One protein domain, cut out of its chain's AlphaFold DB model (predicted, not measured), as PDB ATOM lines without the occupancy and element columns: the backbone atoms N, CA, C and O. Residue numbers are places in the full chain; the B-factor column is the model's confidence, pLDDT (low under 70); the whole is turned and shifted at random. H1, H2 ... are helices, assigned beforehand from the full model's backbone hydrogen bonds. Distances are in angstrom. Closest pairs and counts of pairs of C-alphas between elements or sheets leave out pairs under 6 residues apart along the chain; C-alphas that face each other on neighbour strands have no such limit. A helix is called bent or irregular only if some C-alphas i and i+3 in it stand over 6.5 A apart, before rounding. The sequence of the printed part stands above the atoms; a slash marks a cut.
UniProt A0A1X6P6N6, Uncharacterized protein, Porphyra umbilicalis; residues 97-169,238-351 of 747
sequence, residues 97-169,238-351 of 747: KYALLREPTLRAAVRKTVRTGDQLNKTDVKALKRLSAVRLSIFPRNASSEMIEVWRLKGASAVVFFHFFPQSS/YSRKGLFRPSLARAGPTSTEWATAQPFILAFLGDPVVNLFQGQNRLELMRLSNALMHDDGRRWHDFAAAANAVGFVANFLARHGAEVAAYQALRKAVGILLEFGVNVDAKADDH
ATOM      1  N   LYS A  97      14.255 -26.880  40.741       92.25
ATOM      2  CA  LYS A  97      15.256 -27.876  41.122       92.25
ATOM      3  C   LYS A  97      14.765 -29.323  41.001       92.25
ATOM      4  O   LYS A  97      15.573 -30.246  41.097       92.25
ATOM      5  N   TYR A  98      13.472 -29.512  40.757       94.06
ATOM      6  CA  TYR A  98      12.837 -30.820  40.622       94.06
ATOM      7  C   TYR A  98      12.387 -31.116  39.187       94.06
ATOM      8  O   TYR A  98      11.606 -32.029  38.939       94.06
ATOM      9  N   ALA A  99      12.866 -30.323  38.226       94.31
ATOM     10  CA  ALA A  99      12.670 -30.554  36.803       94.31
ATOM     11  C   ALA A  99      13.986 -30.977  36.145       94.31
ATOM     12  O   ALA A  99      15.063 -30.504  36.528       94.31
ATOM     13  N   LEU A 100      13.888 -31.807  35.103       95.81
ATOM     14  CA  LEU A 100      15.040 -32.207  34.293       95.81
ATOM     15  C   LEU A 100      15.629 -30.991  33.570       95.81
ATOM     16  O   LEU A 100      16.829 -30.721  33.631       95.81
ATOM     17  N   LEU A 101      14.754 -30.185  32.968       95.56
ATOM     18  CA  LEU A 101      15.096 -28.893  32.384       95.56
ATOM     19  C   LEU A 101      14.843 -27.787  33.412       95.56
ATOM     20  O   LEU A 101      13.695 -27.413  33.658       95.56
ATOM     21  N   ARG A 102      15.905 -27.245  34.021       92.81
ATOM     22  CA  ARG A 102      15.813 -26.251  35.110       92.81
ATOM     23  C   ARG A 102      15.187 -24.931  34.659       92.81
ATOM     24  O   ARG A 102      14.478 -24.289  35.435       92.81
ATOM     25  N   GLU A 103      15.372 -24.540  33.404       92.44
ATOM     26  CA  GLU A 103      14.888 -23.273  32.862       92.44
ATOM     27  C   GLU A 103      13.370 -23.286  32.591       92.44
ATOM     28  O   GLU A 103      12.905 -24.006  31.703       92.44
ATOM     29  N   PRO A 104      12.573 -22.423  33.257       90.56
ATOM     30  CA  PRO A 104      11.130 -22.340  33.013       90.56
ATOM     31  C   PRO A 104      10.771 -21.986  31.567       90.56
ATOM     32  O   PRO A 104       9.767 -22.470  31.041       90.56
ATOM     33  N   THR A 105      11.584 -21.137  30.933       90.25
ATOM     34  CA  THR A 105      11.406 -20.696  29.542       90.25
ATOM     35  C   THR A 105      11.622 -21.837  28.558       90.25
ATOM     36  O   THR A 105      10.847 -21.976  27.618       90.25
ATOM     37  N   LEU A 106      12.615 -22.695  28.802       94.50
ATOM     38  CA  LEU A 106      12.859 -23.873  27.977       94.50
ATOM     39  C   LEU A 106      11.713 -24.878  28.104       94.50
ATOM     40  O   LEU A 106      11.183 -25.323  27.091       94.50
ATOM     41  N   ARG A 107      11.254 -25.158  29.330       93.81
ATOM     42  CA  ARG A 107      10.077 -26.016  29.539       93.81
ATOM     43  C   ARG A 107       8.830 -25.454  28.851       93.81
ATOM     44  O   ARG A 107       8.036 -26.205  28.299       93.81
ATOM     45  N   ALA A 108       8.648 -24.130  28.858       90.06
ATOM     46  CA  ALA A 108       7.551 -23.487  28.134       90.06
ATOM     47  C   ALA A 108       7.652 -23.679  26.616       90.06
ATOM     48  O   ALA A 108       6.643 -24.004  25.991       90.06
ATOM     49  N   ALA A 109       8.854 -23.549  26.050       93.44
ATOM     50  CA  ALA A 109       9.102 -23.802  24.635       93.44
ATOM     51  C   ALA A 109       8.830 -25.270  24.260       93.44
ATOM     52  O   ALA A 109       8.151 -25.521  23.265       93.44
ATOM     53  N   VAL A 110       9.276 -26.228  25.084       94.81
ATOM     54  CA  VAL A 110       8.975 -27.662  24.913       94.81
ATOM     55  C   VAL A 110       7.465 -27.893  24.897       94.81
ATOM     56  O   VAL A 110       6.941 -28.425  23.923       94.81
ATOM     57  N   ARG A 111       6.731 -27.415  25.911       92.00
ATOM     58  CA  ARG A 111       5.270 -27.592  25.978       92.00
ATOM     59  C   ARG A 111       4.549 -26.998  24.777       92.00
ATOM     60  O   ARG A 111       3.655 -27.641  24.242       92.00
ATOM     61  N   LYS A 112       4.926 -25.787  24.357       90.81
ATOM     62  CA  LYS A 112       4.334 -25.141  23.182       90.81
ATOM     63  C   LYS A 112       4.595 -25.954  21.914       90.81
ATOM     64  O   LYS A 112       3.683 -26.148  21.124       90.81
ATOM     65  N   THR A 113       5.812 -26.472  21.760       93.12
ATOM     66  CA  THR A 113       6.187 -27.299  20.604       93.12
ATOM     67  C   THR A 113       5.384 -28.595  20.551       93.12
ATOM     68  O   THR A 113       4.916 -28.966  19.481       93.12
ATOM     69  N   VAL A 114       5.191 -29.249  21.701       92.75
ATOM     70  CA  VAL A 114       4.506 -30.547  21.784       92.75
ATOM     71  C   VAL A 114       2.979 -30.411  21.727       92.75
ATOM     72  O   VAL A 114       2.329 -31.291  21.178       92.75
ATOM     73  N   ARG A 115       2.393 -29.335  22.275       89.25
ATOM     74  CA  ARG A 115       0.927 -29.170  22.377       89.25
ATOM     75  C   ARG A 115       0.284 -28.443  21.203       89.25
ATOM     76  O   ARG A 115      -0.884 -28.691  20.934       89.25
ATOM     77  N   THR A 116       0.993 -27.524  20.547       89.56
ATOM     78  CA  THR A 116       0.392 -26.670  19.509       89.56
ATOM     79  C   THR A 116       1.257 -26.589  18.262       89.56
ATOM     80  O   THR A 116       2.466 -26.830  18.297       89.56
ATOM     81  N   GLY A 117       0.625 -26.269  17.135       88.00
ATOM     82  CA  GLY A 117       1.259 -26.020  15.841       88.00
ATOM     83  C   GLY A 117       1.734 -24.575  15.677       88.00
ATOM     84  O   GLY A 117       2.446 -24.261  14.725       88.00
ATOM     85  N   ASP A 118       1.377 -23.695  16.619       88.75
ATOM     86  CA  ASP A 118       1.582 -22.248  16.508       88.75
ATOM     87  C   ASP A 118       3.063 -21.884  16.403       88.75
ATOM     88  O   ASP A 118       3.907 -22.465  17.096       88.75
ATOM     89  N   GLN A 119       3.401 -20.855  15.627       87.31
ATOM     90  CA  GLN A 119       4.789 -20.417  15.465       87.31
ATOM     91  C   GLN A 119       5.490 -20.149  16.809       87.31
ATOM     92  O   GLN A 119       4.959 -19.512  17.727       87.31
ATOM     93  N   LEU A 120       6.722 -20.647  16.930       90.06
ATOM     94  CA  LEU A 120       7.583 -20.378  18.079       90.06
ATOM     95  C   LEU A 120       8.093 -18.940  18.017       90.06
ATOM     96  O   LEU A 120       8.534 -18.472  16.968       90.06
ATOM     97  N   ASN A 121       8.062 -18.231  19.146       90.88
ATOM     98  CA  ASN A 121       8.628 -16.884  19.193       90.88
ATOM     99  C   ASN A 121      10.172 -16.949  19.253       90.88
ATOM    100  O   ASN A 121      10.765 -18.005  19.487       90.88
ATOM    101  N   LYS A 122      10.848 -15.802  19.092       92.50
ATOM    102  CA  LYS A 122      12.325 -15.728  19.124       92.50
ATOM    103  C   LYS A 122      12.930 -16.289  20.422       92.50
ATOM    104  O   LYS A 122      14.008 -16.880  20.384       92.50
ATOM    105  N   THR A 123      12.250 -16.129  21.559       92.88
ATOM    106  CA  THR A 123      12.684 -16.652  22.866       92.88
ATOM    107  C   THR A 123      12.587 -18.176  22.918       92.88
ATOM    108  O   THR A 123      13.541 -18.820  23.352       92.88
ATOM    109  N   ASP A 124      11.482 -18.742  22.428       92.06
ATOM    110  CA  ASP A 124      11.247 -20.186  22.346       92.06
ATOM    111  C   ASP A 124      12.319 -20.842  21.460       92.06
ATOM    112  O   ASP A 124      13.011 -21.772  21.882       92.06
ATOM    113  N   VAL A 125      12.535 -20.290  20.258       93.25
ATOM    114  CA  VAL A 125      13.544 -20.777  19.302       93.25
ATOM    115  C   VAL A 125      14.948 -20.696  19.897       93.25
ATOM    116  O   VAL A 125      15.721 -21.645  19.784       93.25
ATOM    117  N   LYS A 126      15.296 -19.587  20.563       94.75
ATOM    118  CA  LYS A 126      16.606 -19.425  21.213       94.75
ATOM    119  C   LYS A 126      16.816 -20.447  22.331       94.75
ATOM    120  O   LYS A 126      17.922 -20.966  22.467       94.75
ATOM    121  N   ALA A 127      15.783 -20.739  23.121       94.56
ATOM    122  CA  ALA A 127      15.854 -21.741  24.180       94.56
ATOM    123  C   ALA A 127      16.089 -23.149  23.606       94.56
ATOM    124  O   ALA A 127      17.009 -23.835  24.049       94.56
ATOM    125  N   LEU A 128      15.334 -23.547  22.577       95.62
ATOM    126  CA  LEU A 128      15.488 -24.858  21.934       95.62
ATOM    127  C   LEU A 128      16.816 -24.993  21.175       95.62
ATOM    128  O   LEU A 128      17.463 -26.030  21.273       95.62
ATOM    129  N   LYS A 129      17.298 -23.939  20.500       94.12
ATOM    130  CA  LYS A 129      18.639 -23.940  19.884       94.12
ATOM    131  C   LYS A 129      19.746 -24.143  20.922       94.12
ATOM    132  O   LYS A 129      20.678 -24.901  20.674       94.12
ATOM    133  N   ARG A 130      19.632 -23.513  22.098       93.69
ATOM    134  CA  ARG A 130      20.569 -23.741  23.212       93.69
ATOM    135  C   ARG A 130      20.512 -25.177  23.719       93.69
ATOM    136  O   ARG A 130      21.565 -25.738  23.979       93.69
ATOM    137  N   LEU A 131      19.320 -25.768  23.831       95.25
ATOM    138  CA  LEU A 131      19.175 -27.180  24.196       95.25
ATOM    139  C   LEU A 131      19.825 -28.098  23.150       95.25
ATOM    140  O   LEU A 131      20.534 -29.027  23.519       95.25
ATOM    141  N   SER A 132      19.646 -27.809  21.858       93.12
ATOM    142  CA  SER A 132      20.277 -28.566  20.767       93.12
ATOM    143  C   SER A 132      21.801 -28.520  20.843       93.12
ATOM    144  O   SER A 132      22.455 -29.559  20.769       93.12
ATOM    145  N   ALA A 133      22.370 -27.340  21.108       91.69
ATOM    146  CA  ALA A 133      23.812 -27.160  21.250       91.69
ATOM    147  C   ALA A 133      24.429 -27.999  22.386       91.69
ATOM    148  O   ALA A 133      25.598 -28.365  22.294       91.69
ATOM    149  N   VAL A 134      23.659 -28.366  23.425       90.75
ATOM    150  CA  VAL A 134      24.154 -29.234  24.513       90.75
ATOM    151  C   VAL A 134      24.586 -30.606  23.987       90.75
ATOM    152  O   VAL A 134      25.554 -31.162  24.498       90.75
ATOM    153  N   ARG A 135      23.953 -31.123  22.923       85.38
ATOM    154  CA  ARG A 135      24.312 -32.420  22.315       85.38
ATOM    155  C   ARG A 135      25.741 -32.464  21.771       85.38
ATOM    156  O   ARG A 135      26.303 -33.544  21.661       85.38
ATOM    157  N   LEU A 136      26.287 -31.303  21.414       85.75
ATOM    158  CA  LEU A 136      27.636 -31.142  20.864       85.75
ATOM    159  C   LEU A 136      28.592 -30.486  21.870       85.75
ATOM    160  O   LEU A 136      29.748 -30.226  21.550       85.75
ATOM    161  N   SER A 137      28.106 -30.163  23.071       87.19
ATOM    162  CA  SER A 137      28.915 -29.493  24.083       87.19
ATOM    163  C   SER A 137      29.890 -30.465  24.743       87.19
ATOM    164  O   SER A 137      29.582 -31.638  24.945       87.19
ATOM    165  N   ILE A 138      31.074 -29.962  25.087       86.94
ATOM    166  CA  ILE A 138      32.111 -30.740  25.767       86.94
ATOM    167  C   ILE A 138      31.735 -30.890  27.245       86.94
ATOM    168  O   ILE A 138      31.140 -29.987  27.838       86.94
ATOM    169  N   PHE A 139      32.114 -32.023  27.839       87.44
ATOM    170  CA  PHE A 139      31.978 -32.254  29.272       87.44
ATOM    171  C   PHE A 139      32.608 -31.099  30.081       87.44
ATOM    172  O   PHE A 139      33.772 -30.752  29.843       87.44
ATOM    173  N   PRO A 140      31.880 -30.503  31.041       86.06
ATOM    174  CA  PRO A 140      32.387 -29.376  31.809       86.06
ATOM    175  C   PRO A 140      33.480 -29.833  32.790       86.06
ATOM    176  O   PRO A 140      33.201 -30.445  33.820       86.06
ATOM    177  N   ARG A 141      34.745 -29.524  32.474       79.38
ATOM    178  CA  ARG A 141      35.896 -29.746  33.368       79.38
ATOM    179  C   ARG A 141      35.881 -28.689  34.484       79.38
ATOM    180  O   ARG A 141      35.626 -27.523  34.203       79.38
ATOM    181  N   ASN A 142      36.154 -29.089  35.727       80.06
ATOM    182  CA  ASN A 142      36.160 -28.223  36.924       80.06
ATOM    183  C   ASN A 142      34.792 -27.620  37.306       80.06
ATOM    184  O   ASN A 142      34.712 -26.497  37.799       80.06
ATOM    185  N   ALA A 143      33.707 -28.360  37.076       84.81
ATOM    186  CA  ALA A 143      32.358 -27.956  37.464       84.81
ATOM    187  C   ALA A 143      31.908 -28.630  38.769       84.81
ATOM    188  O   ALA A 143      32.362 -29.723  39.108       84.81
ATOM    189  N   SER A 144      30.990 -27.987  39.496       90.94
ATOM    190  CA  SER A 144      30.377 -28.592  40.681       90.94
ATOM    191  C   SER A 144      29.543 -29.826  40.311       90.94
ATOM    192  O   SER A 144      29.069 -29.953  39.179       90.94
ATOM    193  N   SER A 145      29.301 -30.708  41.285       87.88
ATOM    194  CA  SER A 145      28.439 -31.887  41.099       87.88
ATOM    195  C   SER A 145      27.051 -31.510  40.547       87.88
ATOM    196  O   SER A 145      26.576 -32.117  39.589       87.88
ATOM    197  N   GLU A 146      26.447 -30.423  41.048       87.94
ATOM    198  CA  GLU A 146      25.153 -29.925  40.556       87.94
ATOM    199  C   GLU A 146      25.224 -29.459  39.091       87.94
ATOM    200  O   GLU A 146      24.309 -29.716  38.309       87.94
ATOM    201  N   MET A 147      26.311 -28.798  38.678       89.69
ATOM    202  CA  MET A 147      26.486 -28.375  37.284       89.69
ATOM    203  C   MET A 147      26.647 -29.569  36.339       89.69
ATOM    204  O   MET A 147      26.075 -29.559  35.247       89.69
ATOM    205  N   ILE A 148      27.389 -30.595  36.763       91.94
ATOM    206  CA  ILE A 148      27.570 -31.839  36.005       91.94
ATOM    207  C   ILE A 148      26.229 -32.571  35.868       91.94
ATOM    208  O   ILE A 148      25.864 -32.971  34.760       91.94
ATOM    209  N   GLU A 149      25.461 -32.687  36.955       91.38
ATOM    210  CA  GLU A 149      24.115 -33.272  36.954       91.38
ATOM    211  C   GLU A 149      23.202 -32.529  35.965       91.38
ATOM    212  O   GLU A 149      22.623 -33.140  35.067       91.38
ATOM    213  N   VAL A 150      23.123 -31.197  36.056       92.81
ATOM    214  CA  VAL A 150      22.291 -30.377  35.158       92.81
ATOM    215  C   VAL A 150      22.715 -30.524  33.697       92.81
ATOM    216  O   VAL A 150      21.856 -30.578  32.813       92.81
ATOM    217  N   TRP A 151      24.018 -30.591  33.421       94.12
ATOM    218  CA  TRP A 151      24.530 -30.813  32.072       94.12
ATOM    219  C   TRP A 151      24.126 -32.195  31.535       94.12
ATOM    220  O   TRP A 151      23.561 -32.274  30.440       94.12
ATOM    221  N   ARG A 152      24.299 -33.261  32.334       94.88
ATOM    222  CA  ARG A 152      23.894 -34.639  31.992       94.88
ATOM    223  C   ARG A 152      22.393 -34.727  31.705       94.88
ATOM    224  O   ARG A 152      21.998 -35.263  30.669       94.88
ATOM    225  N   LEU A 153      21.562 -34.146  32.573       96.38
ATOM    226  CA  LEU A 153      20.103 -34.136  32.418       96.38
ATOM    227  C   LEU A 153      19.663 -33.385  31.158       96.38
ATOM    228  O   LEU A 153      18.792 -33.863  30.430       96.38
ATOM    229  N   LYS A 154      20.277 -32.233  30.857       96.06
ATOM    230  CA  LYS A 154      19.999 -31.486  29.620       96.06
ATOM    231  C   LYS A 154      20.415 -32.255  28.375       96.06
ATOM    232  O   LYS A 154      19.667 -32.241  27.402       96.06
ATOM    233  N   GLY A 155      21.567 -32.925  28.404       96.31
ATOM    234  CA  GLY A 155      22.031 -33.775  27.309       96.31
ATOM    235  C   GLY A 155      21.035 -34.894  27.005       96.31
ATOM    236  O   GLY A 155      20.562 -35.000  25.874       96.31
ATOM    237  N   ALA A 156      20.632 -35.656  28.025       97.38
ATOM    238  CA  ALA A 156      19.622 -36.710  27.891       97.38
ATOM    239  C   ALA A 156      18.269 -36.161  27.401       97.38
ATOM    240  O   ALA A 156      17.679 -36.685  26.457       97.38
ATOM    241  N   SER A 157      17.816 -35.042  27.975       98.00
ATOM    242  CA  SER A 157      16.581 -34.365  27.560       98.00
ATOM    243  C   SER A 157      16.620 -33.934  26.092       98.00
ATOM    244  O   SER A 157      15.625 -34.061  25.383       98.00
ATOM    245  N   ALA A 158      17.766 -33.434  25.617       97.38
ATOM    246  CA  ALA A 158      17.953 -33.048  24.224       97.38
ATOM    247  C   ALA A 158      17.885 -34.267  23.294       97.38
ATOM    248  O   ALA A 158      17.223 -34.197  22.261       97.38
ATOM    249  N   VAL A 159      18.523 -35.385  23.657       96.75
ATOM    250  CA  VAL A 159      18.463 -36.626  22.866       96.75
ATOM    251  C   VAL A 159      17.017 -37.085  22.679       96.75
ATOM    252  O   VAL A 159      16.598 -37.285  21.541       96.75
ATOM    253  N   VAL A 160      16.238 -37.169  23.764       97.19
ATOM    254  CA  VAL A 160      14.821 -37.563  23.690       97.19
ATOM    255  C   VAL A 160      14.014 -36.547  22.881       97.19
ATOM    256  O   VAL A 160      13.316 -36.925  21.946       97.19
ATOM    257  N   PHE A 161      14.124 -35.249  23.178       97.19
ATOM    258  CA  PHE A 161      13.319 -34.226  22.504       97.19
ATOM    259  C   PHE A 161      13.581 -34.163  20.990       97.19
ATOM    260  O   PHE A 161      12.637 -34.157  20.201       97.19
ATOM    261  N   PHE A 162      14.849 -34.141  20.565       95.50
ATOM    262  CA  PHE A 162      15.210 -34.003  19.148       95.50
ATOM    263  C   PHE A 162      15.071 -35.300  18.342       95.50
ATOM    264  O   PHE A 162      15.115 -35.231  17.116       95.50
ATOM    265  N   HIS A 163      14.866 -36.453  18.991       93.88
ATOM    266  CA  HIS A 163      14.437 -37.685  18.312       93.88
ATOM    267  C   HIS A 163      13.050 -37.516  17.680       93.88
ATOM    268  O   HIS A 163      12.824 -37.953  16.553       93.88
ATOM    269  N   PHE A 164      12.147 -36.823  18.382       94.44
ATOM    270  CA  PHE A 164      10.779 -36.557  17.926       94.44
ATOM    271  C   PHE A 164      10.640 -35.220  17.189       94.44
ATOM    272  O   PHE A 164       9.882 -35.126  16.226       94.44
ATOM    273  N   PHE A 165      11.385 -34.192  17.597       94.19
ATOM    274  CA  PHE A 165      11.323 -32.840  17.030       94.19
ATOM    275  C   PHE A 165      12.684 -32.408  16.475       94.19
ATOM    276  O   PHE A 165      13.340 -31.549  17.072       94.19
ATOM    277  N   PRO A 166      13.160 -32.996  15.364       91.56
ATOM    278  CA  PRO A 166      14.486 -32.717  14.834       91.56
ATOM    279  C   PRO A 166      14.667 -31.232  14.500       91.56
ATOM    280  O   PRO A 166      13.753 -30.524  14.066       91.56
ATOM    281  N   GLN A 167      15.893 -30.746  14.676       85.25
ATOM    282  CA  GLN A 167      16.275 -29.441  14.160       85.25
ATOM    283  C   GLN A 167      16.470 -29.583  12.649       85.25
ATOM    284  O   GLN A 167      17.484 -30.117  12.219       85.25
ATOM    285  N   SER A 168      15.496 -29.137  11.855       69.88
ATOM    286  CA  SER A 168      15.589 -29.117  10.392       69.88
ATOM    287  C   SER A 168      16.904 -28.448   9.961       69.88
ATOM    288  O   SER A 168      17.082 -27.248  10.177       69.88
ATOM    289  N   SER A 169      17.840 -29.217   9.403       48.72
ATOM    290  CA  SER A 169      19.021 -28.694   8.723       48.72
ATOM    291  C   SER A 169      18.620 -28.341   7.295       48.72
ATOM    292  O   SER A 169      18.478 -29.229   6.462       48.72
ATOM    293  N   TYR A 238       0.791 -31.189  14.979       90.69
ATOM    294  CA  TYR A 238       1.357 -31.816  13.787       90.69
ATOM    295  C   TYR A 238       1.410 -30.889  12.566       90.69
ATOM    296  O   TYR A 238       2.137 -31.180  11.620       90.69
ATOM    297  N   SER A 239       0.695 -29.757  12.572       91.44
ATOM    298  CA  SER A 239       0.717 -28.789  11.462       91.44
ATOM    299  C   SER A 239       1.915 -27.831  11.515       91.44
ATOM    300  O   SER A 239       2.105 -27.015  10.608       91.44
ATOM    301  N   ARG A 240       2.755 -27.929  12.557       90.81
ATOM    302  CA  ARG A 240       3.939 -27.084  12.759       90.81
ATOM    303  C   ARG A 240       4.911 -27.174  11.577       90.81
ATOM    304  O   ARG A 240       5.452 -28.237  11.276       90.81
ATOM    305  N   LYS A 241       5.226 -26.020  10.983       86.31
ATOM    306  CA  LYS A 241       6.242 -25.864   9.925       86.31
ATOM    307  C   LYS A 241       7.539 -25.246  10.468       86.31
ATOM    308  O   LYS A 241       7.532 -24.561  11.490       86.31
ATOM    309  N   GLY A 242       8.647 -25.453   9.753       84.81
ATOM    310  CA  GLY A 242       9.944 -24.832  10.049       84.81
ATOM    311  C   GLY A 242      10.804 -25.595  11.065       84.81
ATOM    312  O   GLY A 242      10.882 -26.826  11.038       84.81
ATOM    313  N   LEU A 243      11.514 -24.855  11.924       86.56
ATOM    314  CA  LEU A 243      12.393 -25.428  12.950       86.56
ATOM    315  C   LEU A 243      11.590 -26.214  13.991       86.56
ATOM    316  O   LEU A 243      10.552 -25.744  14.456       86.56
ATOM    317  N   PHE A 244      12.129 -27.364  14.409       91.00
ATOM    318  CA  PHE A 244      11.535 -28.225  15.440       91.00
ATOM    319  C   PHE A 244      10.125 -28.708  15.073       91.00
ATOM    320  O   PHE A 244       9.257 -28.842  15.935       91.00
ATOM    321  N   ARG A 245       9.882 -28.941  13.779       91.06
ATOM    322  CA  ARG A 245       8.679 -29.644  13.329       91.06
ATOM    323  C   ARG A 245       8.715 -31.101  13.815       91.06
ATOM    324  O   ARG A 245       9.807 -31.664  13.921       91.06
ATOM    325  N   PRO A 246       7.560 -31.715  14.101       92.75
ATOM    326  CA  PRO A 246       7.520 -33.126  14.456       92.75
ATOM    327  C   PRO A 246       8.025 -34.007  13.307       92.75
ATOM    328  O   PRO A 246       7.782 -33.728  12.128       92.75
ATOM    329  N   SER A 247       8.726 -35.083  13.652       91.00
ATOM    330  CA  SER A 247       9.207 -36.087  12.704       91.00
ATOM    331  C   SER A 247       8.081 -37.046  12.313       91.00
ATOM    332  O   SER A 247       7.934 -38.126  12.881       91.00
ATOM    333  N   LEU A 248       7.271 -36.650  11.333       89.62
ATOM    334  CA  LEU A 248       6.150 -37.463  10.834       89.62
ATOM    335  C   LEU A 248       6.573 -38.546   9.826       89.62
ATOM    336  O   LEU A 248       5.735 -39.299   9.349       89.62
ATOM    337  N   ALA A 249       7.866 -38.643   9.501       84.38
ATOM    338  CA  ALA A 249       8.383 -39.649   8.569       84.38
ATOM    339  C   ALA A 249       8.327 -41.080   9.134       84.38
ATOM    340  O   ALA A 249       8.349 -42.037   8.371       84.38
ATOM    341  N   ARG A 250       8.282 -41.224  10.465       75.62
ATOM    342  CA  ARG A 250       8.275 -42.524  11.158       75.62
ATOM    343  C   ARG A 250       6.874 -42.997  11.507       75.62
ATOM    344  O   ARG A 250       6.615 -44.190  11.487       75.62
ATOM    345  N   ALA A 251       6.004 -42.059  11.867       86.31
ATOM    346  CA  ALA A 251       4.651 -42.344  12.302       86.31
ATOM    347  C   ALA A 251       3.752 -41.127  12.051       86.31
ATOM    348  O   ALA A 251       4.174 -39.978  12.243       86.31
ATOM    349  N   GLY A 252       2.525 -41.390  11.597       88.62
ATOM    350  CA  GLY A 252       1.546 -40.360  11.255       88.62
ATOM    351  C   GLY A 252       0.961 -39.635  12.480       88.62
ATOM    352  O   GLY A 252       1.088 -40.112  13.603       88.62
ATOM    353  N   PRO A 253       0.281 -38.490  12.301       85.75
ATOM    354  CA  PRO A 253      -0.206 -37.665  13.415       85.75
ATOM    355  C   PRO A 253      -1.206 -38.333  14.369       85.75
ATOM    356  O   PRO A 253      -1.288 -37.947  15.531       85.75
ATOM    357  N   THR A 254      -1.985 -39.296  13.877       87.44
ATOM    358  CA  THR A 254      -2.997 -40.042  14.646       87.44
ATOM    359  C   THR A 254      -2.465 -41.369  15.180       87.44
ATOM    360  O   THR A 254      -3.228 -42.189  15.679       87.44
ATOM    361  N   SER A 255      -1.161 -41.612  15.044       90.25
ATOM    362  CA  SER A 255      -0.576 -42.895  15.384       90.25
ATOM    363  C   SER A 255      -0.410 -43.067  16.893       90.25
ATOM    364  O   SER A 255      -0.233 -42.112  17.659       90.25
ATOM    365  N   THR A 256      -0.408 -44.325  17.325       90.94
ATOM    366  CA  THR A 256      -0.186 -44.674  18.730       90.94
ATOM    367  C   THR A 256       1.210 -44.277  19.227       90.94
ATOM    368  O   THR A 256       1.380 -43.966  20.402       90.94
ATOM    369  N   GLU A 257       2.214 -44.212  18.349       92.88
ATOM    370  CA  GLU A 257       3.562 -43.717  18.658       92.88
ATOM    371  C   GLU A 257       3.491 -42.290  19.202       92.88
ATOM    372  O   GLU A 257       3.962 -42.019  20.304       92.88
ATOM    373  N   TRP A 258       2.816 -41.380  18.497       93.94
ATOM    374  CA  TRP A 258       2.672 -40.006  18.971       93.94
ATOM    375  C   TRP A 258       1.775 -39.890  20.203       93.94
ATOM    376  O   TRP A 258       2.101 -39.114  21.106       93.94
ATOM    377  N   ALA A 259       0.715 -40.702  20.293       91.88
ATOM    378  CA  ALA A 259      -0.148 -40.754  21.474       91.88
ATOM    379  C   ALA A 259       0.625 -41.118  22.758       91.88
ATOM    380  O   ALA A 259       0.290 -40.621  23.831       91.88
ATOM    381  N   THR A 260       1.690 -41.923  22.654       94.31
ATOM    382  CA  THR A 260       2.544 -42.301  23.799       94.31
ATOM    383  C   THR A 260       3.762 -41.385  23.987       94.31
ATOM    384  O   THR A 260       4.145 -41.086  25.121       94.31
ATOM    385  N   ALA A 261       4.343 -40.859  22.905       95.06
ATOM    386  CA  ALA A 261       5.490 -39.957  22.970       95.06
ATOM    387  C   ALA A 261       5.147 -38.589  23.574       95.06
ATOM    388  O   ALA A 261       5.928 -38.041  24.358       95.06
ATOM    389  N   GLN A 262       3.990 -38.010  23.235       93.31
ATOM    390  CA  GLN A 262       3.640 -36.665  23.701       93.31
ATOM    391  C   GLN A 262       3.479 -36.574  25.226       93.31
ATOM    392  O   GLN A 262       4.109 -35.681  25.807       93.31
ATOM    393  N   PRO A 263       2.710 -37.454  25.907       92.75
ATOM    394  CA  PRO A 263       2.617 -37.442  27.366       92.75
ATOM    395  C   PRO A 263       3.978 -37.646  28.033       92.75
ATOM    396  O   PRO A 263       4.327 -36.878  28.929       92.75
ATOM    397  N   PHE A 264       4.795 -38.578  27.528       96.00
ATOM    398  CA  PHE A 264       6.143 -38.839  28.042       96.00
ATOM    399  C   PHE A 264       7.043 -37.593  27.981       96.00
ATOM    400  O   PHE A 264       7.637 -37.186  28.985       96.00
ATOM    401  N   ILE A 265       7.102 -36.925  26.823       96.31
ATOM    402  CA  ILE A 265       7.897 -35.702  26.639       96.31
ATOM    403  C   ILE A 265       7.353 -34.563  27.512       96.31
ATOM    404  O   ILE A 265       8.129 -33.824  28.121       96.31
ATOM    405  N   LEU A 266       6.031 -34.398  27.588       92.88
ATOM    406  CA  LEU A 266       5.412 -33.348  28.397       92.88
ATOM    407  C   LEU A 266       5.670 -33.546  29.890       92.88
ATOM    408  O   LEU A 266       6.022 -32.571  30.553       92.88
ATOM    409  N   ALA A 267       5.541 -34.771  30.399       92.44
ATOM    410  CA  ALA A 267       5.774 -35.083  31.802       92.44
ATOM    411  C   ALA A 267       7.222 -34.792  32.211       92.44
ATOM    412  O   ALA A 267       7.455 -34.001  33.123       92.44
ATOM    413  N   PHE A 268       8.197 -35.374  31.504       95.88
ATOM    414  CA  PHE A 268       9.607 -35.256  31.883       95.88
ATOM    415  C   PHE A 268      10.223 -33.903  31.510       95.88
ATOM    416  O   PHE A 268      10.988 -33.321  32.279       95.88
ATOM    417  N   LEU A 269       9.935 -33.384  30.316       96.38
ATOM    418  CA  LEU A 269      10.639 -32.209  29.785       96.38
ATOM    419  C   LEU A 269       9.810 -30.928  29.903       96.38
ATOM    420  O   LEU A 269      10.355 -29.820  29.931       96.38
ATOM    421  N   GLY A 270       8.488 -31.058  29.985       91.69
ATOM    422  CA  GLY A 270       7.573 -29.939  30.166       91.69
ATOM    423  C   GLY A 270       7.380 -29.539  31.626       91.69
ATOM    424  O   GLY A 270       7.029 -28.387  31.888       91.69
ATOM    425  N   ASP A 271       7.639 -30.412  32.592       88.81
ATOM    426  CA  ASP A 271       7.171 -30.234  33.964       88.81
ATOM    427  C   ASP A 271       8.200 -30.685  35.021       88.81
ATOM    428  O   ASP A 271       9.110 -31.452  34.718       88.81
ATOM    429  N   PRO A 272       8.150 -30.150  36.260       92.12
ATOM    430  CA  PRO A 272       8.795 -30.807  37.393       92.12
ATOM    431  C   PRO A 272       8.198 -32.201  37.596       92.12
ATOM    432  O   PRO A 272       6.984 -32.360  37.482       92.12
ATOM    433  N   VAL A 273       9.043 -33.174  37.928       93.06
ATOM    434  CA  VAL A 273       8.664 -34.593  38.081       93.06
ATOM    435  C   VAL A 273       8.671 -35.050  39.541       93.06
ATOM    436  O   VAL A 273       8.680 -36.241  39.822       93.06
ATOM    437  N   VAL A 274       8.686 -34.102  40.480       92.06
ATOM    438  CA  VAL A 274       8.513 -34.399  41.907       92.06
ATOM    439  C   VAL A 274       7.161 -35.070  42.146       92.06
ATOM    440  O   VAL A 274       6.170 -34.714  41.506       92.06
ATOM    441  N   ASN A 275       7.154 -36.051  43.037       91.50
ATOM    442  CA  ASN A 275       6.062 -36.951  43.381       91.50
ATOM    443  C   ASN A 275       5.602 -37.868  42.229       91.50
ATOM    444  O   ASN A 275       4.587 -38.554  42.360       91.50
ATOM    445  N   LEU A 276       6.336 -37.936  41.104       93.00
ATOM    446  CA  LEU A 276       5.966 -38.772  39.954       93.00
ATOM    447  C   LEU A 276       5.815 -40.245  40.346       93.00
ATOM    448  O   LEU A 276       4.804 -40.855  40.005       93.00
ATOM    449  N   PHE A 277       6.776 -40.782  41.100       92.75
ATOM    450  CA  PHE A 277       6.814 -42.181  41.536       92.75
ATOM    451  C   PHE A 277       6.507 -42.353  43.034       92.75
ATOM    452  O   PHE A 277       6.803 -43.403  43.603       92.75
ATOM    453  N   GLN A 278       5.905 -41.349  43.683       89.00
ATOM    454  CA  GLN A 278       5.539 -41.430  45.099       89.00
ATOM    455  C   GLN A 278       4.668 -42.669  45.365       89.00
ATOM    456  O   GLN A 278       3.686 -42.909  44.654       89.00
ATOM    457  N   GLY A 279       5.043 -43.450  46.383       85.38
ATOM    458  CA  GLY A 279       4.356 -44.684  46.778       85.38
ATOM    459  C   GLY A 279       4.635 -45.907  45.895       85.38
ATOM    460  O   GLY A 279       4.055 -46.961  46.137       85.38
ATOM    461  N   GLN A 280       5.507 -45.800  44.886       90.69
ATOM    462  CA  GLN A 280       5.875 -46.911  43.998       90.69
ATOM    463  C   GLN A 280       7.153 -47.620  44.468       90.69
ATOM    464  O   GLN A 280       7.944 -47.078  45.245       90.69
ATOM    465  N   ASN A 281       7.395 -48.837  43.969       92.38
ATOM    466  CA  ASN A 281       8.596 -49.596  44.312       92.38
ATOM    467  C   ASN A 281       9.850 -48.966  43.678       92.38
ATOM    468  O   ASN A 281      10.193 -49.204  42.518       92.38
ATOM    469  N   ARG A 282      10.562 -48.173  44.484       93.56
ATOM    470  CA  ARG A 282      11.785 -47.473  44.083       93.56
ATOM    471  C   ARG A 282      12.887 -48.418  43.596       93.56
ATOM    472  O   ARG A 282      13.612 -48.063  42.669       93.56
ATOM    473  N   LEU A 283      13.044 -49.591  44.214       95.62
ATOM    474  CA  LEU A 283      14.109 -50.533  43.861       95.62
ATOM    475  C   LEU A 283      13.919 -51.063  42.435       95.62
ATOM    476  O   LEU A 283      14.862 -51.039  41.647       95.62
ATOM    477  N   GLU A 284      12.698 -51.471  42.093       96.50
ATOM    478  CA  GLU A 284      12.362 -51.972  40.755       96.50
ATOM    479  C   GLU A 284      12.500 -50.884  39.683       96.50
ATOM    480  O   GLU A 284      13.078 -51.118  38.621       96.50
ATOM    481  N   LEU A 285      12.080 -49.653  39.986       96.69
ATOM    482  CA  LEU A 285      12.258 -48.516  39.079       96.69
ATOM    483  C   LEU A 285      13.739 -48.178  38.839       96.69
ATOM    484  O   LEU A 285      14.133 -47.873  37.711       96.69
ATOM    485  N   MET A 286      14.581 -48.270  39.874       97.62
ATOM    486  CA  MET A 286      16.031 -48.110  39.723       97.62
ATOM    487  C   MET A 286      16.653 -49.249  38.908       97.62
ATOM    488  O   MET A 286      17.536 -48.988  38.092       97.62
ATOM    489  N   ARG A 287      16.194 -50.498  39.078       98.06
ATOM    490  CA  ARG A 287      16.640 -51.643  38.261       98.06
ATOM    491  C   ARG A 287      16.311 -51.434  36.784       98.06
ATOM    492  O   ARG A 287      17.212 -51.556  35.957       98.06
ATOM    493  N   LEU A 288      15.080 -51.026  36.468       98.19
ATOM    494  CA  LEU A 288      14.667 -50.671  35.106       98.19
ATOM    495  C   LEU A 288      15.538 -49.552  34.523       98.19
ATOM    496  O   LEU A 288      16.060 -49.679  33.415       98.19
ATOM    497  N   SER A 289      15.735 -48.472  35.279       97.94
ATOM    498  CA  SER A 289      16.574 -47.347  34.862       97.94
ATOM    499  C   SER A 289      18.018 -47.773  34.551       97.94
ATOM    500  O   SER A 289      18.549 -47.472  33.478       97.94
ATOM    501  N   ASN A 290      18.636 -48.552  35.441       97.94
ATOM    502  CA  ASN A 290      19.992 -49.069  35.254       97.94
ATOM    503  C   ASN A 290      20.084 -50.023  34.056       97.94
ATOM    504  O   ASN A 290      21.052 -49.968  33.297       97.94
ATOM    505  N   ALA A 291      19.071 -50.864  33.845       97.56
ATOM    506  CA  ALA A 291      19.011 -51.773  32.707       97.56
ATOM    507  C   ALA A 291      18.866 -51.031  31.366       97.56
ATOM    508  O   ALA A 291      19.486 -51.424  30.377       97.56
ATOM    509  N   LEU A 292      18.134 -49.911  31.329       98.06
ATOM    510  CA  LEU A 292      18.090 -49.016  30.163       98.06
ATOM    511  C   LEU A 292      19.454 -48.365  29.886       98.06
ATOM    512  O   LEU A 292      19.803 -48.104  28.737       98.06
ATOM    513  N   MET A 293      20.258 -48.117  30.917       97.38
ATOM    514  CA  MET A 293      21.597 -47.547  30.748       97.38
ATOM    515  C   MET A 293      22.682 -48.584  30.413       97.38
ATOM    516  O   MET A 293      23.805 -48.194  30.085       97.38
ATOM    517  N   HIS A 294      22.359 -49.878  30.455       96.12
ATOM    518  CA  HIS A 294      23.287 -50.970  30.173       96.12
ATOM    519  C   HIS A 294      23.674 -51.047  28.685       96.12
ATOM    520  O   HIS A 294      22.954 -50.557  27.816       96.12
ATOM    521  N   ASP A 295      24.796 -51.687  28.354       91.69
ATOM    522  CA  ASP A 295      25.232 -51.790  26.956       91.69
ATOM    523  C   ASP A 295      24.381 -52.770  26.141       91.69
ATOM    524  O   ASP A 295      23.980 -52.428  25.029       91.69
ATOM    525  N   ASP A 296      23.967 -53.899  26.723       92.56
ATOM    526  CA  ASP A 296      22.961 -54.787  26.118       92.56
ATOM    527  C   ASP A 296      21.602 -54.084  25.949       92.56
ATOM    528  O   ASP A 296      20.937 -53.763  26.938       92.56
ATOM    529  N   GLY A 297      21.213 -53.892  24.681       88.75
ATOM    530  CA  GLY A 297      19.971 -53.304  24.164       88.75
ATOM    531  C   GLY A 297      18.677 -53.794  24.800       88.75
ATOM    532  O   GLY A 297      17.722 -53.020  24.905       88.75
ATOM    533  N   ARG A 298      18.644 -55.066  25.203       92.81
ATOM    534  CA  ARG A 298      17.412 -55.772  25.579       92.81
ATOM    535  C   ARG A 298      17.281 -56.037  27.073       92.81
ATOM    536  O   ARG A 298      16.183 -56.347  27.516       92.81
ATOM    537  N   ARG A 299      18.336 -55.806  27.860       93.75
ATOM    538  CA  ARG A 299      18.359 -56.057  29.312       93.75
ATOM    539  C   ARG A 299      17.216 -55.395  30.093       93.75
ATOM    540  O   ARG A 299      16.838 -55.856  31.162       93.75
ATOM    541  N   TRP A 300      16.669 -54.287  29.599       95.56
ATOM    542  CA  TRP A 300      15.566 -53.592  30.266       95.56
ATOM    543  C   TRP A 300      14.224 -54.335  30.177       95.56
ATOM    544  O   TRP A 300      13.353 -54.059  31.002       95.56
ATOM    545  N   HIS A 301      14.053 -55.278  29.240       95.31
ATOM    546  CA  HIS A 301      12.831 -56.081  29.130       95.31
ATOM    547  C   HIS A 301      12.570 -56.906  30.395       95.31
ATOM    548  O   HIS A 301      11.425 -56.976  30.835       95.31
ATOM    549  N   ASP A 302      13.627 -57.409  31.039       95.69
ATOM    550  CA  ASP A 302      13.549 -58.176  32.293       95.69
ATOM    551  C   ASP A 302      12.942 -57.366  33.452       95.69
ATOM    552  O   ASP A 302      12.430 -57.925  34.418       95.69
ATOM    553  N   PHE A 303      12.971 -56.033  33.350       96.44
ATOM    554  CA  PHE A 303      12.485 -55.101  34.369       96.44
ATOM    555  C   PHE A 303      11.326 -54.226  33.866       96.44
ATOM    556  O   PHE A 303      10.928 -53.275  34.543       96.44
ATOM    557  N   ALA A 304      10.769 -54.517  32.685       94.62
ATOM    558  CA  ALA A 304       9.764 -53.670  32.041       94.62
ATOM    559  C   ALA A 304       8.479 -53.524  32.873       94.62
ATOM    560  O   ALA A 304       7.845 -52.473  32.829       94.62
ATOM    561  N   ALA A 305       8.135 -54.522  33.695       94.50
ATOM    562  CA  ALA A 305       6.982 -54.468  34.594       94.50
ATOM    563  C   ALA A 305       7.032 -53.273  35.567       94.50
ATOM    564  O   ALA A 305       5.988 -52.723  35.914       94.50
ATOM    565  N   ALA A 306       8.228 -52.810  35.954       95.62
ATOM    566  CA  ALA A 306       8.384 -51.635  36.812       95.62
ATOM    567  C   ALA A 306       7.849 -50.348  36.156       95.62
ATOM    568  O   ALA A 306       7.450 -49.417  36.856       95.62
ATOM    569  N   ALA A 307       7.794 -50.292  34.820       94.75
ATOM    570  CA  ALA A 307       7.254 -49.151  34.089       94.75
ATOM    571  C   ALA A 307       5.754 -48.940  34.350       94.75
ATOM    572  O   ALA A 307       5.295 -47.802  34.288       94.75
ATOM    573  N   ASN A 308       5.010 -49.996  34.714       93.19
ATOM    574  CA  ASN A 308       3.573 -49.932  35.025       93.19
ATOM    575  C   ASN A 308       3.253 -49.053  36.243       93.19
ATOM    576  O   ASN A 308       2.094 -48.710  36.464       93.19
ATOM    577  N   ALA A 309       4.274 -48.647  37.004       91.69
ATOM    578  CA  ALA A 309       4.150 -47.626  38.033       91.69
ATOM    579  C   ALA A 309       3.529 -46.322  37.499       91.69
ATOM    580  O   ALA A 309       2.839 -45.630  38.247       91.69
ATOM    581  N   VAL A 310       3.783 -45.983  36.226       93.62
ATOM    582  CA  VAL A 310       3.243 -44.795  35.555       93.62
ATOM    583  C   VAL A 310       2.894 -45.122  34.094       93.62
ATOM    584  O   VAL A 310       3.764 -45.472  33.298       93.62
ATOM    585  N   GLY A 311       1.628 -44.931  33.726       92.88
ATOM    586  CA  GLY A 311       1.028 -45.257  32.430       92.88
ATOM    587  C   GLY A 311       1.822 -44.728  31.238       92.88
ATOM    588  O   GLY A 311       2.259 -45.517  30.407       92.88
ATOM    589  N   PHE A 312       2.106 -43.426  31.168       93.81
ATOM    590  CA  PHE A 312       2.864 -42.865  30.044       93.81
ATOM    591  C   PHE A 312       4.292 -43.419  29.918       93.81
ATOM    592  O   PHE A 312       4.848 -43.389  28.821       93.81
ATOM    593  N   VAL A 313       4.904 -43.924  30.998       96.19
ATOM    594  CA  VAL A 313       6.223 -44.583  30.936       96.19
ATOM    595  C   VAL A 313       6.077 -45.977  30.338       96.19
ATOM    596  O   VAL A 313       6.792 -46.302  29.388       96.19
ATOM    597  N   ALA A 314       5.133 -46.770  30.852       95.56
ATOM    598  CA  ALA A 314       4.818 -48.094  30.320       95.56
ATOM    599  C   ALA A 314       4.435 -48.025  28.836       95.56
ATOM    600  O   ALA A 314       5.029 -48.710  28.007       95.56
ATOM    601  N   ASN A 315       3.519 -47.122  28.489       95.38
ATOM    602  CA  ASN A 315       3.028 -46.918  27.131       95.38
ATOM    603  C   ASN A 315       4.149 -46.496  26.172       95.38
ATOM    604  O   ASN A 315       4.244 -47.024  25.064       95.38
ATOM    605  N   PHE A 316       5.031 -45.586  26.602       96.62
ATOM    606  CA  PHE A 316       6.183 -45.172  25.803       96.62
ATOM    607  C   PHE A 316       7.142 -46.337  25.545       96.62
ATOM    608  O   PHE A 316       7.530 -46.565  24.401       96.62
ATOM    609  N   LEU A 317       7.515 -47.093  26.582       96.69
ATOM    610  CA  LEU A 317       8.441 -48.221  26.445       96.69
ATOM    611  C   LEU A 317       7.837 -49.377  25.644       96.69
ATOM    612  O   LEU A 317       8.545 -49.994  24.854       96.69
ATOM    613  N   ALA A 318       6.540 -49.646  25.797       95.12
ATOM    614  CA  ALA A 318       5.841 -50.658  25.015       95.12
ATOM    615  C   ALA A 318       5.812 -50.285  23.526       95.12
ATOM    616  O   ALA A 318       6.127 -51.112  22.672       95.12
ATOM    617  N   ARG A 319       5.490 -49.025  23.204       95.56
ATOM    618  CA  ARG A 319       5.338 -48.574  21.816       95.56
ATOM    619  C   ARG A 319       6.670 -48.309  21.116       95.56
ATOM    620  O   ARG A 319       6.834 -48.668  19.956       95.56
ATOM    621  N   HIS A 320       7.632 -47.715  21.818       94.88
ATOM    622  CA  HIS A 320       8.954 -47.387  21.282       94.88
ATOM    623  C   HIS A 320      10.015 -48.443  21.610       94.88
ATOM    624  O   HIS A 320      11.191 -48.210  21.345       94.88
ATOM    625  N   GLY A 321       9.645 -49.605  22.158       93.44
ATOM    626  CA  GLY A 321      10.589 -50.599  22.680       93.44
ATOM    627  C   GLY A 321      11.649 -51.053  21.675       93.44
ATOM    628  O   GLY A 321      12.832 -51.087  22.009       93.44
ATOM    629  N   ALA A 322      11.259 -51.313  20.422       92.12
ATOM    630  CA  ALA A 322      12.200 -51.673  19.356       92.12
ATOM    631  C   ALA A 322      13.179 -50.530  19.032       92.12
ATOM    632  O   ALA A 322      14.377 -50.758  18.863       92.12
ATOM    633  N   GLU A 323      12.690 -49.288  19.001       91.62
ATOM    634  CA  GLU A 323      13.522 -48.104  18.773       91.62
ATOM    635  C   GLU A 323      14.474 -47.867  19.949       91.62
ATOM    636  O   GLU A 323      15.663 -47.625  19.761       91.62
ATOM    637  N   VAL A 324      13.964 -47.974  21.172       94.56
ATOM    638  CA  VAL A 324      14.737 -47.862  22.406       94.56
ATOM    639  C   VAL A 324      15.823 -48.941  22.440       94.56
ATOM    640  O   VAL A 324      16.964 -48.627  22.754       94.56
ATOM    641  N   ALA A 325      15.540 -50.181  22.034       92.31
ATOM    642  CA  ALA A 325      16.554 -51.232  21.946       92.31
ATOM    643  C   ALA A 325      17.623 -50.952  20.868       92.31
ATOM    644  O   ALA A 325      18.809 -51.182  21.115       92.31
ATOM    645  N   ALA A 326      17.228 -50.432  19.700       92.31
ATOM    646  CA  ALA A 326      18.128 -50.184  18.570       92.31
ATOM    647  C   ALA A 326      19.004 -48.925  18.735       92.31
ATOM    648  O   ALA A 326      20.181 -48.925  18.371       92.31
ATOM    649  N   TYR A 327      18.458 -47.841  19.292       94.44
ATOM    650  CA  TYR A 327      19.140 -46.551  19.408       94.44
ATOM    651  C   TYR A 327      19.725 -46.357  20.813       94.44
ATOM    652  O   TYR A 327      19.093 -45.770  21.695       94.44
ATOM    653  N   GLN A 328      20.979 -46.782  21.015       95.81
ATOM    654  CA  GLN A 328      21.667 -46.727  22.317       95.81
ATOM    655  C   GLN A 328      21.596 -45.346  22.995       95.81
ATOM    656  O   GLN A 328      21.359 -45.265  24.199       95.81
ATOM    657  N   ALA A 329      21.763 -44.256  22.238       95.31
ATOM    658  CA  ALA A 329      21.692 -42.900  22.782       95.31
ATOM    659  C   ALA A 329      20.304 -42.572  23.358       95.31
ATOM    660  O   ALA A 329      20.219 -42.019  24.455       95.31
ATOM    661  N   LEU A 330      19.228 -42.937  22.649       96.19
ATOM    662  CA  LEU A 330      17.856 -42.745  23.123       96.19
ATOM    663  C   LEU A 330      17.606 -43.568  24.387       96.19
ATOM    664  O   LEU A 330      17.104 -43.036  25.373       96.19
ATOM    665  N   ARG A 331      18.016 -44.839  24.382       97.56
ATOM    666  CA  ARG A 331      17.852 -45.759  25.513       97.56
ATOM    667  C   ARG A 331      18.496 -45.250  26.793       97.56
ATOM    668  O   ARG A 331      17.826 -45.108  27.814       97.56
ATOM    669  N   LYS A 332      19.785 -44.897  26.711       97.81
ATOM    670  CA  LYS A 332      20.540 -44.349  27.844       97.81
ATOM    671  C   LYS A 332      19.931 -43.028  28.309       97.81
ATOM    672  O   LYS A 332      19.847 -42.792  29.510       97.81
ATOM    673  N   ALA A 333      19.452 -42.189  27.387       98.06
ATOM    674  CA  ALA A 333      18.770 -40.949  27.742       98.06
ATOM    675  C   ALA A 333      17.467 -41.200  28.517       98.06
ATOM    676  O   ALA A 333      17.275 -40.568  29.551       98.06
ATOM    677  N   VAL A 334      16.621 -42.141  28.079       98.31
ATOM    678  CA  VAL A 334      15.394 -42.546  28.795       98.31
ATOM    679  C   VAL A 334      15.727 -43.065  30.195       98.31
ATOM    680  O   VAL A 334      15.107 -42.616  31.158       98.31
ATOM    681  N   GLY A 335      16.751 -43.916  30.328       98.12
ATOM    682  CA  GLY A 335      17.256 -44.367  31.630       98.12
ATOM    683  C   GLY A 335      17.649 -43.201  32.545       98.12
ATOM    684  O   GLY A 335      17.178 -43.120  33.673       98.12
ATOM    685  N   ILE A 336      18.396 -42.214  32.037       98.38
ATOM    686  CA  ILE A 336      18.757 -41.003  32.800       98.38
ATOM    687  C   ILE A 336      17.516 -40.207  33.240       98.38
ATOM    688  O   ILE A 336      17.487 -39.691  34.361       98.38
ATOM    689  N   LEU A 337      16.490 -40.082  32.385       98.25
ATOM    690  CA  LEU A 337      15.270 -39.357  32.764       98.25
ATOM    691  C   LEU A 337      14.531 -40.077  33.905       98.25
ATOM    692  O   LEU A 337      14.086 -39.423  34.853       98.25
ATOM    693  N   LEU A 338      14.442 -41.411  33.831       97.88
ATOM    694  CA  LEU A 338      13.835 -42.246  34.870       97.88
ATOM    695  C   LEU A 338      14.640 -42.204  36.170       97.88
ATOM    696  O   LEU A 338      14.057 -41.973  37.224       97.88
ATOM    697  N   GLU A 339      15.968 -42.341  36.102       97.81
ATOM    698  CA  GLU A 339      16.867 -42.217  37.259       97.81
ATOM    699  C   GLU A 339      16.610 -40.915  38.029       97.81
ATOM    700  O   GLU A 339      16.492 -40.920  39.255       97.81
ATOM    701  N   PHE A 340      16.479 -39.795  37.314       97.44
ATOM    702  CA  PHE A 340      16.165 -38.517  37.941       97.44
ATOM    703  C   PHE A 340      14.776 -38.519  38.581       97.44
ATOM    704  O   PHE A 340      14.647 -38.132  39.740       97.44
ATOM    705  N   GLY A 341      13.747 -38.961  37.850       96.06
ATOM    706  CA  GLY A 341      12.373 -39.006  38.359       96.06
ATOM    707  C   GLY A 341      12.230 -39.853  39.625       96.06
ATOM    708  O   GLY A 341      11.477 -39.485  40.517       96.06
ATOM    709  N   VAL A 342      12.988 -40.943  39.738       96.06
ATOM    710  CA  VAL A 342      12.969 -41.841  40.904       96.06
ATOM    711  C   VAL A 342      13.684 -41.241  42.124       96.06
ATOM    712  O   VAL A 342      13.326 -41.531  43.262       96.06
ATOM    713  N   ASN A 343      14.699 -40.399  41.909       95.12
ATOM    714  CA  ASN A 343      15.535 -39.848  42.983       95.12
ATOM    715  C   ASN A 343      15.163 -38.421  43.407       95.12
ATOM    716  O   ASN A 343      15.610 -37.952  44.455       95.12
ATOM    717  N   VAL A 344      14.365 -37.710  42.607       95.50
ATOM    718  CA  VAL A 344      14.045 -36.299  42.858       95.50
ATOM    719  C   VAL A 344      13.274 -36.085  44.163       95.50
ATOM    720  O   VAL A 344      13.411 -35.022  44.769       95.50
ATOM    721  N   ASP A 345      12.505 -37.080  44.613       94.62
ATOM    722  CA  ASP A 345      11.698 -36.978  45.831       94.62
ATOM    723  C   ASP A 345      12.560 -36.919  47.090       94.62
ATOM    724  O   ASP A 345      12.347 -36.033  47.917       94.62
ATOM    725  N   ALA A 346      13.613 -37.739  47.164       94.00
ATOM    726  CA  ALA A 346      14.601 -37.661  48.239       94.00
ATOM    727  C   ALA A 346      15.295 -36.288  48.258       94.00
ATOM    728  O   ALA A 346      15.409 -35.649  49.297       94.00
ATOM    729  N   LYS A 347      15.655 -35.755  47.081       94.12
ATOM    730  CA  LYS A 347      16.243 -34.408  46.962       94.12
ATOM    731  C   LYS A 347      15.284 -33.308  47.431       94.12
ATOM    732  O   LYS A 347      15.717 -32.296  47.984       94.12
ATOM    733  N   ALA A 348      13.988 -33.458  47.174       95.81
ATOM    734  CA  ALA A 348      12.976 -32.522  47.644       95.81
ATOM    735  C   ALA A 348      12.732 -32.645  49.158       95.81
ATOM    736  O   ALA A 348      12.525 -31.614  49.804       95.81
ATOM    737  N   ASP A 349      12.817 -33.853  49.721       96.06
ATOM    738  CA  ASP A 349      12.781 -34.095  51.169       96.06
ATOM    739  C   ASP A 349      13.983 -33.443  51.866       96.06
ATOM    740  O   ASP A 349      13.792 -32.680  52.813       96.06
ATOM    741  N   ASP A 350      15.194 -33.627  51.336       96.25
ATOM    742  CA  ASP A 350      16.422 -33.020  51.862       96.25
ATOM    743  C   ASP A 350      16.352 -31.491  51.845       96.25
ATOM    744  O   ASP A 350      16.668 -30.820  52.831       96.25
ATOM    745  N   HIS A 351      15.895 -30.906  50.732       96.56
ATOM    746  CA  HIS A 351      15.708 -29.459  50.641       96.56
ATOM    747  C   HIS A 351      14.638 -28.949  51.611       96.56
ATOM    748  O   HIS A 351      14.801 -27.860  52.166       96.56
TER     749      HIS A 351
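What this domain is: This is residues 97 to 169 and 238 to 351 of the 747 residues of an uncharacterized protein of Porphyra umbilicalis (UniProt A0A1X6P6N6). A compact body of helices in two halves: H1 to H4 make one, with H1 and H4 side by side and H2 across H1, and H5 to H8 make the other, a loosely closed up-and-down bundle, each helix running against the one before it. The halves join where H8 crosses H3 and H7 crosses H4. The printed part has 187 residues with eight named helices, H1 to H8 in order, and no named strand; the class is all helix. The radius of gyration of the C-alphas is 16.0 A, compact, and the spans are 42 by 40 by 29 A.

How they stand to each other: With residues 105 to 110 alone, H1 (residues 104 to 115) touches residues 123 to 128 of H2 (residues 122 to 134), about perpendicular at 81 degrees; the closest C-alphas, of Ala 109 and Asp 124, are 4.8 A apart. With residues 131 to 134 alone, H2 touches H3 (residues 145 to 164), closest C-alphas Val 134 and Gly 155, 5.7 A. H4 (residues 256 to 270) touches H1 at a shallow tilt of 13 degrees, opposite ways, closest C-alphas Arg 107 and Gly 270, 4.7 A. H8 (residues 328 to 351) touches H3 with residues 329 to 337 alone, at a steep tilt of 44 degrees, closest C-alphas Ala 156 and Ala 333, 4.3 A. H7 (residues 311 to 326) touches H4 about perpendicular at 73 degrees, closest C-alphas Thr 260 and Phe 316, 5.0 A. H5 (residues 282 to 293) touches residues 331 to 342 of H8, closest C-alphas Met 293 and Lys 332, 4.4 A. H6 (residues 299 to 309) forms helical hairpins with H5, closest C-alphas Ala 291 and Trp 300, 4.6 A, and with H7, which touches H6 with residues 313 to 317 alone, closest C-alphas Ala 307 and Ala 314, 4.6 A. H7 and H8 touch only at the corner, and only just, with 3 pairs of C-alphas within 8 A. Every O i to N i+4 pair is within hydrogen-bond range in H1, H2 and H5, against 15 of 16 in H3, 9 of 11 in H4, 10 of 12 in H7, 18 of 20 in H8 and 1 of 7 in H6, where 6 of 8 O i to N i+3 pairs are.

Where its parts are: H1 begins at C-alpha 104 (11.130, -22.340, 33.013). H3 is 29.5 A long and H8 33.7 A, ending at C-alpha 351 (15.708, -29.459, 50.641). H6, H7 and H8 are irregular: C-alphas 302 and 305 are 7.9 A apart, 319 and 322 7.9 A, 342 and 345 7.0 A.

The domain as a whole: Residues 170 to 237 are not printed; C-alphas 169 and 238 are 18.6 A apart across this cut. Residues 238 to 255 hold no named element, and the link from H4 to H5 is long. Mean pLDDT of the printed part is 92.6; residues 168 to 169 are under 70.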